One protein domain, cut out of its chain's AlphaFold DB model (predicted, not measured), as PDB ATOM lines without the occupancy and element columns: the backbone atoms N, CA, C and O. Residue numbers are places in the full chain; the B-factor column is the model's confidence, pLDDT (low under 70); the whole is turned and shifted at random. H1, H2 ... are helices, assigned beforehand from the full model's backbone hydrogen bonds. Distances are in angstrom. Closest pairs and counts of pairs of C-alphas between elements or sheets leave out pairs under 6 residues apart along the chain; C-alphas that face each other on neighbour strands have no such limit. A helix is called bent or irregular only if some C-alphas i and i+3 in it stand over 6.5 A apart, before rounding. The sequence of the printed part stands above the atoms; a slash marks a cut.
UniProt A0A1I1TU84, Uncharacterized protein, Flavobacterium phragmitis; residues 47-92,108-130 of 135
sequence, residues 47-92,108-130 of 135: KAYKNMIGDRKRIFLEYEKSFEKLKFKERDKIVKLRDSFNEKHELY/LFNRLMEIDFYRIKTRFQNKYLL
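AT A GLANCE: This is residues 47 to 92 and 108 to 130 of the 135 residues of an uncharacterized protein of Flavobacterium phragmitis (UniProt A0A1I1TU84). Three helices lie side by side at shallow tilts in an elongated bundle, their centres making a triangle. H1, the longest, folds back through a tight link into the shorter H2, and H3 packs on both, running the same way as H2. The printed part has 69 residues, with three named helices in the order H1, H2, H3 and no named strand; the class is all helix. The whole is compact, with a radius of gyration of the C-alphas of 12.7 A, and spans 41 by 22 by 18 A.

HOW THE PARTS SIT: H1, residues 47 to 70, touches H3, residues 108 to 129, at a shallow tilt of 11 degrees, opposite ways; their closest C-alphas, those of Ile 53 and Leu 129, are 5.8 A apart. With residues 63 to 70 alone, H1 touches H2, residues 75 to 88, at a shallow tilt of 22 degrees, opposite ways. Their closest C-alphas, those of Leu 70 and Ile 78, are 5.8 A apart, and the two form a helical hairpin. H3 touches H2 with residues 113 to 120 alone, at a shallow tilt of 18 degrees, the same way; the closest C-alphas, those of Asn 86 and Ile 120, are 6.9 A apart. In H2 and H3 every O i to N i+4 pair is within hydrogen-bond range; in H1 18 of 20 are.

IN THESE COORDINATES: H1 measures 33.8 A from C-alpha 47 at (-28.743, 6.890, -3.420) to C-alpha 70. It is irregular, with C-alphas 52 and 55 7.8 A apart, and has a kink of 53 degrees near residue 54. H2 measures 19.8 A from C-alpha 75 at (-53.848, 36.568, -10.721) to C-alpha 88. H3 measures 30.3 A and ends with C-alpha 129 at (-41.083, 12.891, -1.363).

THE WHOLE: The C-alphas farthest apart, those of Ala 48 and Leu 108, are 42.3 A apart. Residues 93 to 107 are not printed, and C-alphas 92 and 108 are 23.6 A apart across this cut, which lies in the link from H2 to H3. The mean pLDDT of the printed part is 93.2, and no printed residue is under 70.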
ATOM      1  N   LYS A  47     -28.711   6.965  -1.953       92.44
ATOM      2  CA  LYS A  47     -28.743   6.890  -3.420       92.44
ATOM      3  C   LYS A  47     -30.019   6.227  -3.951       92.44
ATOM      4  O   LYS A  47     -30.495   6.620  -5.016       92.44
ATOM      5  N   ALA A  48     -30.561   5.230  -3.251       90.25
ATOM      6  CA  ALA A  48     -31.791   4.561  -3.668       90.25
ATOM      7  C   ALA A  48     -32.975   5.520  -3.528       90.25
ATOM      8  O   ALA A  48     -33.707   5.731  -4.495       90.25
ATOM      9  N   TYR A  49     -33.084   6.197  -2.385       89.75
ATOM     10  CA  TYR A  49     -34.077   7.244  -2.164       89.75
ATOM     11  C   TYR A  49     -33.985   8.358  -3.217       89.75
ATOM     12  O   TYR A  49     -34.993   8.724  -3.825       89.75
ATOM     13  N   LYS A  50     -32.770   8.837  -3.518       92.31
ATOM     14  CA  LYS A  50     -32.532   9.830  -4.576       92.31
ATOM     15  C   LYS A  50     -33.048   9.388  -5.940       92.31
ATOM     16  O   LYS A  50     -33.685  10.182  -6.631       92.31
ATOM     17  N   ASN A  51     -32.820   8.132  -6.310       90.88
ATOM     18  CA  ASN A  51     -33.335   7.584  -7.561       90.88
ATOM     19  C   ASN A  51     -34.868   7.465  -7.552       90.88
ATOM     20  O   ASN A  51     -35.496   7.715  -8.576       90.88
ATOM     21  N   MET A  52     -35.478   7.130  -6.411       89.38
ATOM     22  CA  MET A  52     -36.933   6.977  -6.294       89.38
ATOM     23  C   MET A  52     -37.689   8.305  -6.421       89.38
ATOM     24  O   MET A  52     -38.743   8.349  -7.054       89.38
ATOM     25  N   ILE A  53     -37.179   9.387  -5.819       92.56
ATOM     26  CA  ILE A  53     -37.916  10.660  -5.734       92.56
ATOM     27  C   ILE A  53     -37.364  11.779  -6.629       92.56
ATOM     28  O   ILE A  53     -37.974  12.847  -6.704       92.56
ATOM     29  N   GLY A  54     -36.242  11.565  -7.325       91.00
ATOM     30  CA  GLY A  54     -35.531  12.606  -8.081       91.00
ATOM     31  C   GLY A  54     -36.399  13.338  -9.111       91.00
ATOM     32  O   GLY A  54     -36.434  14.571  -9.132       91.00
ATOM     33  N   ASP A  55     -37.179  12.599  -9.903       93.25
ATOM     34  CA  ASP A  55     -38.096  13.198 -10.882       93.25
ATOM     35  C   ASP A  55     -39.213  14.005 -10.221       93.25
ATOM     36  O   ASP A  55     -39.560  15.093 -10.684       93.25
ATOM     37  N   ARG A  56     -39.747  13.514  -9.098       94.19
ATOM     38  CA  ARG A  56     -40.783  14.218  -8.332       94.19
ATOM     39  C   ARG A  56     -40.240  15.508  -7.725       94.19
ATOM     40  O   ARG A  56     -40.919  16.529  -7.802       94.19
ATOM     41  N   LYS A  57     -39.014  15.496  -7.189       93.81
ATOM     42  CA  LYS A  57     -38.344  16.705  -6.685       93.81
ATOM     43  C   LYS A  57     -38.143  17.721  -7.811       93.81
ATOM     44  O   LYS A  57     -38.460  18.890  -7.619       93.81
ATOM     45  N   ARG A  58     -37.700  17.292  -9.000       95.38
ATOM     46  CA  ARG A  58     -37.545  18.179 -10.169       95.38
ATOM     47  C   ARG A  58     -38.864  18.829 -10.593       95.38
ATOM     48  O   ARG A  58     -38.900  20.045 -10.744       95.38
ATOM     49  N   ILE A  59     -39.937  18.044 -10.724       96.00
ATOM     50  CA  ILE A  59     -41.281  18.558 -11.045       96.00
ATOM     51  C   ILE A  59     -41.705  19.626 -10.032       96.00
ATOM     52  O   ILE A  59     -42.221  20.678 -10.408       96.00
ATOM     53  N   PHE A  60     -41.472  19.366  -8.746       95.81
ATOM     54  CA  PHE A  60     -41.828  20.312  -7.702       95.81
ATOM     55  C   PHE A  60     -41.003  21.607  -7.789       95.81
ATOM     56  O   PHE A  60     -41.577  22.690  -7.757       95.81
ATOM     57  N   LEU A  61     -39.688  21.519  -8.013       96.12
ATOM     58  CA  LEU A  61     -38.820  22.692  -8.199       96.12
ATOM     59  C   LEU A  61     -39.241  23.563  -9.397       96.12
ATOM     60  O   LEU A  61     -39.133  24.787  -9.350       96.12
ATOM     61  N   GLU A  62     -39.715  22.957 -10.487       97.56
ATOM     62  CA  GLU A  62     -40.249  23.694 -11.643       97.56
ATOM     63  C   GLU A  62     -41.553  24.430 -11.309       97.56
ATOM     64  O   GLU A  62     -41.750  25.575 -11.735       97.56
ATOM     65  N   TYR A  63     -42.419  23.806 -10.509       97.06
ATOM     66  CA  TYR A  63     -43.616  24.450  -9.979       97.06
ATOM     67  C   TYR A  63     -43.264  25.639  -9.075       97.06
ATOM     68  O   TYR A  63     -43.808  26.724  -9.285       97.06
ATOM     69  N   GLU A  64     -42.305  25.493  -8.151       96.50
ATOM     70  CA  GLU A  64     -41.848  26.596  -7.290       96.50
ATOM     71  C   GLU A  64     -41.325  27.776  -8.116       96.50
ATOM     72  O   GLU A  64     -41.751  28.914  -7.920       96.50
ATOM     73  N   LYS A  65     -40.474  27.513  -9.116       96.94
ATOM     74  CA  LYS A  65     -39.975  28.553 -10.033       96.94
ATOM     75  C   LYS A  65     -41.105  29.257 -10.784       96.94
ATOM     76  O   LYS A  65     -41.063  30.473 -10.974       96.94
ATOM     77  N   SER A  66     -42.108  28.502 -11.224       96.38
ATOM     78  CA  SER A  66     -43.261  29.046 -11.947       96.38
ATOM     79  C   SER A  66     -44.125  29.923 -11.043       96.38
ATOM     80  O   SER A  66     -44.526  31.012 -11.451       96.38
ATOM     81  N   PHE A  67     -44.350  29.493  -9.800       95.81
ATOM     82  CA  PHE A  67     -45.074  30.264  -8.794       95.81
ATOM     83  C   PHE A  67     -44.354  31.581  -8.480       95.81
ATOM     84  O   PHE A  67     -44.950  32.652  -8.577       95.81
ATOM     85  N   GLU A  68     -43.050  31.523  -8.204       94.69
ATOM     86  CA  GLU A  68     -42.212  32.689  -7.900       94.69
ATOM     87  C   GLU A  68     -42.171  33.719  -9.040       94.69
ATOM     88  O   GLU A  68     -42.076  34.923  -8.804       94.69
ATOM     89  N   LYS A  69     -42.277  33.266 -10.293       94.31
ATOM     90  CA  LYS A  69     -42.345  34.153 -11.461       94.31
ATOM     91  C   LYS A  69     -43.688  34.883 -11.574       94.31
ATOM     92  O   LYS A  69     -43.722  36.002 -12.093       94.31
ATOM     93  N   LEU A  70     -44.774  34.232 -11.156       92.06
ATOM     94  CA  LEU A  70     -46.146  34.721 -11.308       92.06
ATOM     95  C   LEU A  70     -46.658  35.488 -10.085       92.06
ATOM     96  O   LEU A  70     -47.544  36.335 -10.246       92.06
ATOM     97  N   LYS A  71     -46.112  35.228  -8.886       82.56
ATOM     98  CA  LYS A  71     -46.505  35.947  -7.667       82.56
ATOM     99  C   LYS A  71     -46.330  37.450  -7.885       82.56
ATOM    100  O   LYS A  71     -45.310  37.897  -8.407       82.56
ATOM    101  N   PHE A  72     -47.361  38.219  -7.540       81.50
ATOM    102  CA  PHE A  72     -47.479  39.671  -7.744       81.50
ATOM    103  C   PHE A  72     -47.764  40.184  -9.166       81.50
ATOM    104  O   PHE A  72     -47.848  41.398  -9.328       81.50
ATOM    105  N   LYS A  73     -47.916  39.332 -10.190       79.88
ATOM    106  CA  LYS A  73     -48.115  39.814 -11.575       79.88
ATOM    107  C   LYS A  73     -49.461  39.443 -12.172       79.88
ATOM    108  O   LYS A  73     -50.147  40.303 -12.709       79.88
ATOM    109  N   GLU A  74     -49.815  38.163 -12.125       84.25
ATOM    110  CA  GLU A  74     -50.896  37.632 -12.957       84.25
ATOM    111  C   GLU A  74     -51.814  36.715 -12.145       84.25
ATOM    112  O   GLU A  74     -51.534  35.523 -11.998       84.25
ATOM    113  N   ARG A  75     -52.912  37.278 -11.612       88.38
ATOM    114  CA  ARG A  75     -53.848  36.568 -10.721       88.38
ATOM    115  C   ARG A  75     -54.408  35.295 -11.360       88.38
ATOM    116  O   ARG A  75     -54.270  34.211 -10.801       88.38
ATOM    117  N   ASP A  76     -54.945  35.401 -12.569       88.81
ATOM    118  CA  ASP A  76     -55.567  34.258 -13.245       88.81
ATOM    119  C   ASP A  76     -54.549  33.162 -13.567       88.81
ATOM    120  O   ASP A  76     -54.824  31.970 -13.426       88.81
ATOM    121  N   LYS A  77     -53.330  33.553 -13.963       91.94
ATOM    122  CA  LYS A  77     -52.277  32.583 -14.278       91.94
ATOM    123  C   LYS A  77     -51.777  31.860 -13.037       91.94
ATOM    124  O   LYS A  77     -51.527  30.660 -13.123       91.94
ATOM    125  N   ILE A  78     -51.622  32.549 -11.904       92.62
ATOM    126  CA  ILE A  78     -51.146  31.902 -10.675       92.62
ATOM    127  C   ILE A  78     -52.216  30.986 -10.065       92.62
ATOM    128  O   ILE A  78     -51.881  29.901  -9.596       92.62
ATOM    129  N   VAL A  79     -53.496  31.364 -10.159       92.06
ATOM    130  CA  VAL A  79     -54.631  30.503  -9.785       92.06
ATOM    131  C   VAL A  79     -54.668  29.260 -10.670       92.06
ATOM    132  O   VAL A  79     -54.672  28.140 -10.163       92.06
ATOM    133  N   LYS A  80     -54.574  29.430 -11.994       92.88
ATOM    134  CA  LYS A  80     -54.531  28.300 -12.928       92.88
ATOM    135  C   LYS A  80     -53.332  27.385 -12.669       92.88
ATOM    136  O   LYS A  80     -53.485  26.170 -12.702       92.88
ATOM    137  N   LEU A  81     -52.153  27.946 -12.383       95.25
ATOM    138  CA  LEU A  81     -50.963  27.169 -12.025       95.25
ATOM    139  C   LEU A  81     -51.214  26.314 -10.771       95.25
ATOM    140  O   LEU A  81     -50.913  25.121 -10.791       95.25
ATOM    141  N   ARG A  82     -51.775  26.913  -9.711       94.44
ATOM    142  CA  ARG A  82     -52.145  26.231  -8.458       94.44
ATOM    143  C   ARG A  82     -53.102  25.071  -8.726       94.44
ATOM    144  O   ARG A  82     -52.822  23.943  -8.326       94.44
ATOM    145  N   ASP A  83     -54.206  25.344  -9.417       94.38
ATOM    146  CA  ASP A  83     -55.289  24.378  -9.610       94.38
ATOM    147  C   ASP A  83     -54.848  23.227 -10.516       94.38
ATOM    148  O   ASP A  83     -55.003  22.061 -10.157       94.38
ATOM    149  N   SER A  84     -54.185  23.544 -11.632       95.75
ATOM    150  CA  SER A  84     -53.639  22.536 -12.541       95.75
ATOM    151  C   SER A  84     -52.577  21.665 -11.871       95.75
ATOM    152  O   SER A  84     -52.536  20.467 -12.130       95.75
ATOM    153  N   PHE A  85     -51.723  22.220 -11.003       97.56
ATOM    154  CA  PHE A  85     -50.750  21.410 -10.264       97.56
ATOM    155  C   PHE A  85     -51.427  20.506  -9.221       97.56
ATOM    156  O   PHE A  85     -51.092  19.324  -9.127       97.56
ATOM    157  N   ASN A  86     -52.400  21.036  -8.469       96.88
ATOM    158  CA  ASN A  86     -53.184  20.288  -7.480       96.88
ATOM    159  C   ASN A  86     -53.936  19.106  -8.109       96.88
ATOM    160  O   ASN A  86     -53.903  18.004  -7.560       96.88
ATOM    161  N   GLU A  87     -54.568  19.325  -9.264       96.12
ATOM    162  CA  GLU A  87     -55.299  18.306 -10.018       96.12
ATOM    163  C   GLU A  87     -54.352  17.282 -10.650       96.12
ATOM    164  O   GLU A  87     -54.454  16.091 -10.363       96.12
ATOM    165  N   LYS A  88     -53.365  17.735 -11.436       97.38
ATOM    166  CA  LYS A  88     -52.417  16.862 -12.153       97.38
ATOM    167  C   LYS A  88     -51.660  15.911 -11.229       97.38
ATOM    168  O   LYS A  88     -51.273  14.819 -11.639       97.38
ATOM    169  N   HIS A  89     -51.390  16.349 -10.002       96.50
ATOM    170  CA  HIS A  89     -50.684  15.559  -8.999       96.50
ATOM    171  C   HIS A  89     -51.601  14.997  -7.919       96.50
ATOM    172  O   HIS A  89     -51.096  14.457  -6.930       96.50
ATOM    173  N   GLU A  90     -52.921  15.078  -8.108       95.81
ATOM    174  CA  GLU A  90     -53.921  14.463  -7.238       95.81
ATOM    175  C   GLU A  90     -53.667  14.784  -5.756       95.81
ATOM    176  O   GLU A  90     -53.602  13.902  -4.892       95.81
ATOM    177  N   LEU A  91     -53.393  16.050  -5.450       95.00
ATOM    178  CA  LEU A  91     -53.100  16.466  -4.078       95.00
ATOM    179  C   LEU A  91     -54.385  16.586  -3.246       95.00
ATOM    180  O   LEU A  91     -54.322  16.475  -2.017       95.00
ATOM    181  N   TYR A  92     -55.532  16.720  -3.927       92.56
ATOM    182  CA  TYR A  92     -56.885  16.798  -3.369       92.56
ATOM    183  C   TYR A  92     -57.048  17.912  -2.330       92.56
ATOM    184  O   TYR A  92     -57.849  17.803  -1.400       92.56
ATOM    185  N   LEU A 108     -53.875  41.065  -0.033       87.00
ATOM    186  CA  LEU A 108     -54.587  39.930   0.546       87.00
ATOM    187  C   LEU A 108     -54.531  38.708  -0.382       87.00
ATOM    188  O   LEU A 108     -54.183  37.616   0.064       87.00
ATOM    189  N   PHE A 109     -54.775  38.916  -1.677       88.75
ATOM    190  CA  PHE A 109     -54.660  37.884  -2.706       88.75
ATOM    191  C   PHE A 109     -53.285  37.205  -2.678       88.75
ATOM    192  O   PHE A 109     -53.193  35.985  -2.582       88.75
ATOM    193  N   ASN A 110     -52.202  37.986  -2.689       88.62
ATOM    194  CA  ASN A 110     -50.852  37.433  -2.716       88.62
ATOM    195  C   ASN A 110     -50.527  36.625  -1.449       88.62
ATOM    196  O   ASN A 110     -49.842  35.610  -1.544       88.62
ATOM    197  N   ARG A 111     -51.043  37.017  -0.274       90.75
ATOM    198  CA  ARG A 111     -50.880  36.213   0.952       90.75
ATOM    199  C   ARG A 111     -51.643  34.900   0.895       90.75
ATOM    200  O   ARG A 111     -51.095  33.878   1.295       90.75
ATOM    201  N   LEU A 112     -52.868  34.914   0.377       90.88
ATOM    202  CA  LEU A 112     -53.656  33.696   0.197       90.88
ATOM    203  C   LEU A 112     -52.977  32.748  -0.801       90.88
ATOM    204  O   LEU A 112     -52.867  31.556  -0.528       90.88
ATOM    205  N   MET A 113     -52.411  33.278  -1.889       92.56
ATOM    206  CA  MET A 113     -51.636  32.473  -2.837       92.56
ATOM    207  C   MET A 113     -50.357  31.890  -2.221       92.56
ATOM    208  O   MET A 113     -50.018  30.744  -2.510       92.56
ATOM    209  N   GLU A 114     -49.648  32.633  -1.364       94.62
ATOM    210  CA  GLU A 114     -48.504  32.093  -0.609       94.62
ATOM    211  C   GLU A 114     -48.934  30.949   0.326       94.62
ATOM    212  O   GLU A 114     -48.261  29.921   0.384       94.62
ATOM    213  N   ILE A 115     -50.062  31.095   1.028       94.94
ATOM    214  CA  ILE A 115     -50.630  30.039   1.884       94.94
ATOM    215  C   ILE A 115     -50.938  28.785   1.059       94.94
ATOM    216  O   ILE A 115     -50.497  27.690   1.413       94.94
ATOM    217  N   ASP A 116     -51.652  28.935  -0.055       94.50
ATOM    218  CA  ASP A 116     -52.013  27.820  -0.932       94.50
ATOM    219  C   ASP A 116     -50.778  27.123  -1.510       94.50
ATOM    220  O   ASP A 116     -50.726  25.891  -1.564       94.50
ATOM    221  N   PHE A 117     -49.754  27.896  -1.874       96.38
ATOM    222  CA  PHE A 117     -48.467  27.365  -2.300       96.38
ATOM    223  C   PHE A 117     -47.833  26.477  -1.227       96.38
ATOM    224  O   PHE A 117     -47.465  25.340  -1.529       96.38
ATOM    225  N   TYR A 118     -47.748  26.936   0.026       97.44
ATOM    226  CA  TYR A 118     -47.166  26.118   1.094       97.44
ATOM    227  C   TYR A 118     -48.026  24.893   1.431       97.44
ATOM    228  O   TYR A 118     -47.481  23.824   1.697       97.44
ATOM    229  N   ARG A 119     -49.359  24.987   1.340       96.44
ATOM    230  CA  ARG A 119     -50.248  23.819   1.481       96.44
ATOM    231  C   ARG A 119     -49.976  22.775   0.393       96.44
ATOM    232  O   ARG A 119     -49.842  21.592   0.713       96.44
ATOM    233  N   ILE A 120     -49.844  23.200  -0.868       97.31
ATOM    234  CA  ILE A 120     -49.446  22.332  -1.993       97.31
ATOM    235  C   ILE A 120     -48.081  21.712  -1.732       97.31
ATOM    236  O   ILE A 120     -47.935  20.499  -1.874       97.31
ATOM    237  N   LYS A 121     -47.108  22.525  -1.318       97.12
ATOM    238  CA  LYS A 121     -45.745  22.090  -1.017       97.12
ATOM    239  C   LYS A 121     -45.731  20.967   0.005       97.12
ATOM    240  O   LYS A 121     -45.275  19.871  -0.305       97.12
ATOM    241  N   THR A 122     -46.308  21.204   1.178       95.75
ATOM    242  CA  THR A 122     -46.369  20.209   2.250       95.75
ATOM    243  C   THR A 122     -47.115  18.954   1.808       95.75
ATOM    244  O   THR A 122     -46.661  17.841   2.067       95.75
ATOM    245  N   ARG A 123     -48.234  19.090   1.085       96.06
ATOM    246  CA  ARG A 123     -48.990  17.929   0.598       96.06
ATOM    247  C   ARG A 123     -48.196  17.108  -0.417       96.06
ATOM    248  O   ARG A 123     -48.208  15.883  -0.330       96.06
ATOM    249  N   PHE A 124     -47.507  17.761  -1.349       96.38
ATOM    250  CA  PHE A 124     -46.671  17.106  -2.350       96.38
ATOM    251  C   PHE A 124     -45.464  16.420  -1.702       96.38
ATOM    252  O   PHE A 124     -45.202  15.255  -1.994       96.38
ATOM    253  N   GLN A 125     -44.778  17.108  -0.782       95.06
ATOM    254  CA  GLN A 125     -43.687  16.545   0.015       95.06
ATOM    255  C   GLN A 125     -44.159  15.284   0.745       95.06
ATOM    256  O   GLN A 125     -43.579  14.222   0.545       95.06
ATOM    257  N   ASN A 126     -45.257  15.360   1.501       93.69
ATOM    258  CA  ASN A 126     -45.791  14.219   2.245       93.69
ATOM    259  C   ASN A 126     -46.212  13.054   1.339       93.69
ATOM    260  O   ASN A 126     -45.965  11.904   1.677       93.69
ATOM    261  N   LYS A 127     -46.853  13.337   0.198       92.94
ATOM    262  CA  LYS A 127     -47.381  12.294  -0.694       92.94
ATOM    263  C   LYS A 127     -46.290  11.608  -1.521       92.94
ATOM    264  O   LYS A 127     -46.393  10.412  -1.769       92.94
ATOM    265  N   TYR A 128     -45.291  12.356  -1.990       93.25
ATOM    266  CA  TYR A 128     -44.374  11.877  -3.030       93.25
ATOM    267  C   TYR A 128     -42.902  11.892  -2.652       93.25
ATOM    268  O   TYR A 128     -42.126  11.168  -3.271       93.25
ATOM    269  N   LEU A 129     -42.494  12.737  -1.706       92.50
ATOM    270  CA  LEU A 129     -41.083  12.891  -1.363       92.50
ATOM    271  C   LEU A 129     -40.773  12.172  -0.055       92.50
ATOM    272  O   LEU A 129     -39.793  11.447   0.032       92.50
ATOM    273  N   LEU A 130     -41.636  12.272   0.945       89.25
ATOM    274  CA  LEU A 130     -41.524  11.487   2.162       89.25
ATOM    275  C   LEU A 130     -42.053  10.080   1.884       89.25
ATOM    276  O   LEU A 130     -43.257   9.842   1.849       89.25
TER     277      LEU A 130